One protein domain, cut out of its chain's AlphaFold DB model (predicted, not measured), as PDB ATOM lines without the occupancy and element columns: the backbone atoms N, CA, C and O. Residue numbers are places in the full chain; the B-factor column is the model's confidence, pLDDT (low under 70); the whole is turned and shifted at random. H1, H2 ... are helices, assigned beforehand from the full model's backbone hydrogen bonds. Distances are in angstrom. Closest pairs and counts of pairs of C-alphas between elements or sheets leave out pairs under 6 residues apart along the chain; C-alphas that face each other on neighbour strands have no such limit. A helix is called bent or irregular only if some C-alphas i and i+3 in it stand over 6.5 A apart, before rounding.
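This is residues 3 to 48 of the 62 residues of the protein "Ferredoxin-thioredoxin reductase subunit B" of archaeon (UniProt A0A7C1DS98). A small body of two short helices, H1 and H2, set apart with loops between them, has an arm, residues 38 to 48 with H3, sticking out from it. The 46 printed residues hold three named helices, H1, H2, H3 in chain order, and no named strand; the class is all helix. The whole is only just compact, close to loose, with a radius of gyration of the C-alphas of 10.9 A, and flat, spanning 31 by 23 by 13 A.

H1, residues 3 to 13, H2, residues 27 to 33, and H3, residues 40 to 47, are apart from one another. In H1 and H3 every O i to N i+4 pair is within hydrogen-bond range; in H2 1 of 3 is, beside 2 of 4 O i to N i+3 pairs. H2 is irregular, but only just: C-alphas 29 and 32 are 6.8 A apart.

H1 runs 15.3 A from C-alpha 3 at (-19.226, 13.563, 27.576). H2 measures 9.7 A. H3 runs 10.2 A to C-alpha 47 at (-13.836, 13.299, 47.418).

The C-alphas farthest apart, of Ser 12 and Arg 46, are 31.5 A apart. H1 to H2 is a long link; H2 to H3 is short. The printed part has no cut, and no printed residue is under 70 in pLDDT.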
ATOM      1  N   ILE A   3     -19.866  13.909  28.856       97.69
ATOM      2  CA  ILE A   3     -19.226  13.563  27.576       97.69
ATOM      3  C   ILE A   3     -19.689  14.493  26.451       97.69
ATOM      4  O   ILE A   3     -18.859  15.045  25.738       97.69
ATOM      5  N   ALA A   4     -20.997  14.741  26.346       97.94
ATOM      6  CA  ALA A   4     -21.541  15.665  25.352       97.94
ATOM      7  C   ALA A   4     -20.976  17.091  25.511       97.94
ATOM      8  O   ALA A   4     -20.635  17.726  24.521       97.94
ATOM      9  N   GLY A   5     -20.808  17.567  26.751       97.31
ATOM     10  CA  GLY A   5     -20.193  18.870  27.022       97.31
ATOM     11  C   GLY A   5     -18.717  18.938  26.615       97.31
ATOM     12  O   GLY A   5     -18.286  19.946  26.066       97.31
ATOM     13  N   LEU A   6     -17.952  17.862  26.819       98.06
ATOM     14  CA  LEU A   6     -16.558  17.788  26.364       98.06
ATOM     15  C   LEU A   6     -16.454  17.853  24.835       98.06
ATOM     16  O   LEU A   6     -15.611  18.584  24.321       98.06
ATOM     17  N   VAL A   7     -17.325  17.129  24.124       98.25
ATOM     18  CA  VAL A   7     -17.380  17.137  22.652       98.25
ATOM     19  C   VAL A   7     -17.795  18.515  22.127       98.25
ATOM     20  O   VAL A   7     -17.162  19.037  21.215       98.25
ATOM     21  N   ALA A   8     -18.811  19.141  22.728       97.69
ATOM     22  CA  ALA A   8     -19.252  20.482  22.344       97.69
ATOM     23  C   ALA A   8     -18.151  21.538  22.547       97.69
ATOM     24  O   ALA A   8     -17.967  22.407  21.693       97.69
ATOM     25  N   ASN A   9     -17.387  21.437  23.641       97.06
ATOM     26  CA  ASN A   9     -16.272  22.343  23.907       97.06
ATOM     27  C   ASN A   9     -15.113  22.132  22.926       97.06
ATOM     28  O   ASN A   9     -14.535  23.109  22.460       97.06
ATOM     29  N   GLU A  10     -14.812  20.885  22.558       97.62
ATOM     30  CA  GLU A  10     -13.815  20.591  21.524       97.62
ATOM     31  C   GLU A  10     -14.225  21.177  20.170       97.62
ATOM     32  O   GLU A  10     -13.426  21.863  19.541       97.62
ATOM     33  N   ALA A  11     -15.485  20.994  19.767       97.75
ATOM     34  CA  ALA A  11     -16.004  21.545  18.519       97.75
ATOM     35  C   ALA A  11     -16.013  23.087  18.496       97.75
ATOM     36  O   ALA A  11     -15.733  23.681  17.459       97.75
ATOM     37  N   SER A  12     -16.322  23.737  19.624       95.62
ATOM     38  CA  SER A  12     -16.483  25.201  19.690       95.62
ATOM     39  C   SER A  12     -15.182  25.954  19.982       95.62
ATOM     40  O   SER A  12     -15.012  27.084  19.533       95.62
ATOM     41  N   HIS A  13     -14.275  25.354  20.755       94.56
ATOM     42  CA  HIS A  13     -13.087  26.027  21.289       94.56
ATOM     43  C   HIS A  13     -11.768  25.338  20.918       94.56
ATOM     44  O   HIS A  13     -10.705  25.837  21.280       94.56
ATOM     45  N   GLY A  14     -11.810  24.182  20.249       96.31
ATOM     46  CA  GLY A  14     -10.622  23.400  19.890       96.31
ATOM     47  C   GLY A  14     -10.009  22.598  21.044       96.31
ATOM     48  O   GLY A  14      -9.038  21.874  20.836       96.31
ATOM     49  N   TYR A  15     -10.573  22.688  22.253       97.25
ATOM     50  CA  TYR A  15     -10.107  21.962  23.432       97.25
ATOM     51  C   TYR A  15     -11.276  21.360  24.202       97.25
ATOM     52  O   TYR A  15     -12.336  21.965  24.348       97.25
ATOM     53  N   ARG A  16     -11.047  20.191  24.803       97.75
ATOM     54  CA  ARG A  16     -12.004  19.529  25.702       97.75
ATOM     55  C   ARG A  16     -12.045  20.201  27.070       97.75
ATOM     56  O   ARG A  16     -11.721  19.577  28.079       97.75
ATOM     57  N   PHE A  17     -12.409  21.476  27.138       98.31
ATOM     58  CA  PHE A  17     -12.605  22.153  28.417       98.31
ATOM     59  C   PHE A  17     -13.642  21.411  29.266       98.31
ATOM     60  O   PHE A  17     -14.675  20.960  28.770       98.31
ATOM     61  N   CYS A  18     -13.357  21.257  30.558       98.00
ATOM     62  CA  CYS A  18     -14.243  20.592  31.498       98.00
ATOM     63  C   CYS A  18     -15.577  21.354  31.577       98.00
ATOM     64  O   CYS A  18     -15.577  22.514  31.993       98.00
ATOM     65  N   PRO A  19     -16.726  20.722  31.267       96.94
ATOM     66  CA  PRO A  19     -18.021  21.406  31.218       96.94
ATOM     67  C   PRO A  19     -18.528  21.865  32.595       96.94
ATOM     68  O   PRO A  19     -19.530  22.564  32.687       96.94
ATOM     69  N   CYS A  20     -17.852  21.481  33.681       97.19
ATOM     70  CA  CYS A  20     -18.164  21.913  35.047       97.19
ATOM     71  C   CYS A  20     -17.316  23.111  35.516       97.19
ATOM     72  O   CYS A  20     -17.306  23.430  36.712       97.19
ATOM     73  N   ARG A  21     -16.571  23.749  34.604       96.75
ATOM     74  CA  ARG A  21     -15.782  24.962  34.843       96.75
ATOM     75  C   ARG A  21     -16.194  26.035  33.836       96.75
ATOM     76  O   ARG A  21     -16.377  25.741  32.663       96.75
ATOM     77  N   THR A  22     -16.303  27.275  34.298       95.69
ATOM     78  CA  THR A  22     -16.602  28.419  33.431       95.69
ATOM     79  C   THR A  22     -15.405  28.727  32.536       95.69
ATOM     80  O   THR A  22     -14.299  28.922  33.046       95.69
ATOM     81  N   ILE A  23     -15.633  28.775  31.226       95.12
ATOM     82  CA  ILE A  23     -14.660  29.215  30.218       95.12
ATOM     83  C   ILE A  23     -14.741  30.741  30.149       95.12
ATOM     84  O   ILE A  23     -15.838  31.283  30.024       95.12
ATOM     85  N   THR A  24     -13.611  31.432  30.291       95.19
ATOM     86  CA  THR A  24     -13.572  32.906  30.274       95.19
ATOM     87  C   THR A  24     -13.262  33.463  28.888       95.19
ATOM     88  O   THR A  24     -13.474  34.649  28.650       95.19
ATOM     89  N   GLY A  25     -12.775  32.625  27.969       93.06
ATOM     90  CA  GLY A  25     -12.277  33.038  26.657       93.06
ATOM     91  C   GLY A  25     -10.813  33.480  26.697       93.06
ATOM     92  O   GLY A  25     -10.206  33.682  25.647       93.06
ATOM     93  N   ASN A  26     -10.222  33.581  27.891       96.38
ATOM     94  CA  ASN A  26      -8.794  33.784  28.069       96.38
ATOM     95  C   ASN A  26      -8.101  32.423  28.143       96.38
ATOM     96  O   ASN A  26      -8.202  31.705  29.141       96.38
ATOM     97  N   LEU A  27      -7.345  32.092  27.097       93.50
ATOM     98  CA  LEU A  27      -6.685  30.798  26.983       93.50
ATOM     99  C   LEU A  27      -5.748  30.498  28.164       93.50
ATOM    100  O   LEU A  27      -5.655  29.346  28.574       93.50
ATOM    101  N   GLU A  28      -5.063  31.489  28.734       96.69
ATOM    102  CA  GLU A  28      -4.150  31.253  29.861       96.69
ATOM    103  C   GLU A  28      -4.894  30.839  31.133       96.69
ATOM    104  O   GLU A  28      -4.481  29.904  31.820       96.69
ATOM    105  N   GLU A  29      -6.034  31.474  31.399       97.38
ATOM    106  CA  GLU A  29      -6.906  31.143  32.528       97.38
ATOM    107  C   GLU A  29      -7.698  29.849  32.300       97.38
ATOM    108  O   GLU A  29      -8.066  29.153  33.252       97.38
ATOM    109  N   ASP A  30      -7.979  29.524  31.037       97.88
ATOM    110  CA  ASP A  30      -8.776  28.367  30.650       97.88
ATOM    111  C   ASP A  30      -7.944  27.089  30.495       97.88
ATOM    112  O   ASP A  30      -8.465  26.001  30.737       97.88
ATOM    113  N   LYS A  31      -6.644  27.186  30.185       97.94
ATOM    114  CA  LYS A  31      -5.715  26.042  30.069       97.94
ATOM    115  C   LYS A  31      -5.849  25.019  31.213       97.94
ATOM    116  O   LYS A  31      -6.002  23.835  30.915       97.94
ATOM    117  N   PRO A  32      -5.887  25.406  32.507       98.38
ATOM    118  CA  PRO A  32      -6.056  24.455  33.612       98.38
ATOM    119  C   PRO A  32      -7.398  23.703  33.611       98.38
ATOM    120  O   PRO A  32      -7.558  22.727  34.344       98.38
ATOM    121  N   LYS A  33      -8.384  24.164  32.835       98.25
ATOM    122  CA  LYS A  33      -9.734  23.598  32.742       98.25
ATOM    123  C   LYS A  33      -9.842  22.529  31.650       98.25
ATOM    124  O   LYS A  33     -10.858  21.839  31.629       98.25
ATOM    125  N   ILE A  34      -8.847  22.364  30.771       98.31
ATOM    126  CA  ILE A  34      -8.821  21.305  29.743       98.31
ATOM    127  C   ILE A  34      -8.871  19.937  30.428       98.31
ATOM    128  O   ILE A  34      -8.116  19.696  31.356       98.31
ATOM    129  N   CYS A  35      -9.778  19.057  30.011       98.00
ATOM    130  CA  CYS A  35      -9.968  17.733  30.593       98.00
ATOM    131  C   CYS A  35      -8.829  16.771  30.186       98.00
ATOM    132  O   CYS A  35      -8.557  16.669  28.988       98.00
ATOM    133  N   PRO A  36      -8.216  16.021  31.121       97.94
ATOM    134  CA  PRO A  36      -8.436  16.044  32.572       97.94
ATOM    135  C   PRO A  36      -7.920  17.347  33.209       97.94
ATOM    136  O   PRO A  36      -6.757  17.706  33.059       97.94
ATOM    137  N   CYS A  37      -8.798  18.076  33.912       98.38
ATOM    138  CA  CYS A  37      -8.472  19.413  34.426       98.38
ATOM    139  C   CYS A  37      -7.498  19.351  35.598       98.38
ATOM    140  O   CYS A  37      -7.514  18.377  36.341       98.38
ATOM    141  N   LYS A  38      -6.748  20.431  35.839       98.38
ATOM    142  CA  LYS A  38      -5.711  20.527  36.883       98.38
ATOM    143  C   LYS A  38      -6.137  19.968  38.249       98.38
ATOM    144  O   LYS A  38      -5.333  19.339  38.914       98.38
ATOM    145  N   TRP A  39      -7.391  20.186  38.646       98.25
ATOM    146  CA  TRP A  39      -7.922  19.774  39.952       98.25
ATOM    147  C   TRP A  39      -8.368  18.314  40.033       98.25
ATOM    148  O   TRP A  39      -8.776  17.875  41.101       98.25
ATOM    149  N   HIS A  40      -8.389  17.571  38.922       97.56
ATOM    150  CA  HIS A  40      -9.056  16.270  38.907       97.56
ATOM    151  C   HIS A  40      -8.408  15.285  39.886       97.56
ATOM    152  O   HIS A  40      -9.133  14.502  40.489       97.56
ATOM    153  N   VAL A  41      -7.081  15.340  40.054       97.56
ATOM    154  CA  VAL A  41      -6.345  14.489  40.997       97.56
ATOM    155  C   VAL A  41      -6.722  14.853  42.428       97.56
ATOM    156  O   VAL A  41      -7.264  14.002  43.124       97.56
ATOM    157  N   ASP A  42      -6.567  16.127  42.811       98.25
ATOM    158  CA  ASP A  42      -6.887  16.606  44.163       98.25
ATOM    159  C   ASP A  42      -8.347  16.309  44.552       98.25
ATOM    160  O   ASP A  42      -8.654  15.968  45.692       98.25
ATOM    161  N   GLU A  43      -9.279  16.438  43.601       98.38
ATOM    162  CA  GLU A  43     -10.698  16.139  43.814       98.38
ATOM    163  C   GLU A  43     -10.954  14.639  43.981       98.38
ATOM    164  O   GLU A  43     -11.736  14.247  44.841       98.38
ATOM    165  N   ILE A  44     -10.277  13.782  43.213       98.25
ATOM    166  CA  ILE A  44     -10.377  12.329  43.393       98.25
ATOM    167  C   ILE A  44      -9.780  11.909  44.738       98.25
ATOM    168  O   ILE A  44     -10.371  11.076  45.419       98.25
ATOM    169  N   GLU A  45      -8.645  12.480  45.138       97.38
ATOM    170  CA  GLU A  45      -8.008  12.181  46.423       97.38
ATOM    171  C   GLU A  45      -8.870  12.631  47.608       97.38
ATOM    172  O   GLU A  45      -9.001  11.895  48.585       97.38
ATOM    173  N   ARG A  46      -9.494  13.811  47.515       97.75
ATOM    174  CA  ARG A  46     -10.343  14.361  48.582       97.75
ATOM    175  C   ARG A  46     -11.730  13.721  48.643       97.75
ATOM    176  O   ARG A  46     -12.196  13.384  49.727       97.75
ATOM    177  N   ASP A  47     -12.401  13.601  47.499       97.69
ATOM    178  CA  ASP A  47     -13.836  13.299  47.418       97.69
ATOM    179  C   ASP A  47     -14.117  11.888  46.865       97.69
ATOM    180  O   ASP A  47     -15.265  11.444  46.821       97.69
ATOM    181  N   GLY A  48     -13.090  11.168  46.406       97.75
ATOM    182  CA  GLY A  48     -13.225   9.873  45.730       97.75
ATOM    183  C   GLY A  48     -13.657   9.977  44.264       97.75
ATOM    184  O   GLY A  48     -13.759   8.958  43.579       97.75
TER     185      GLY A  48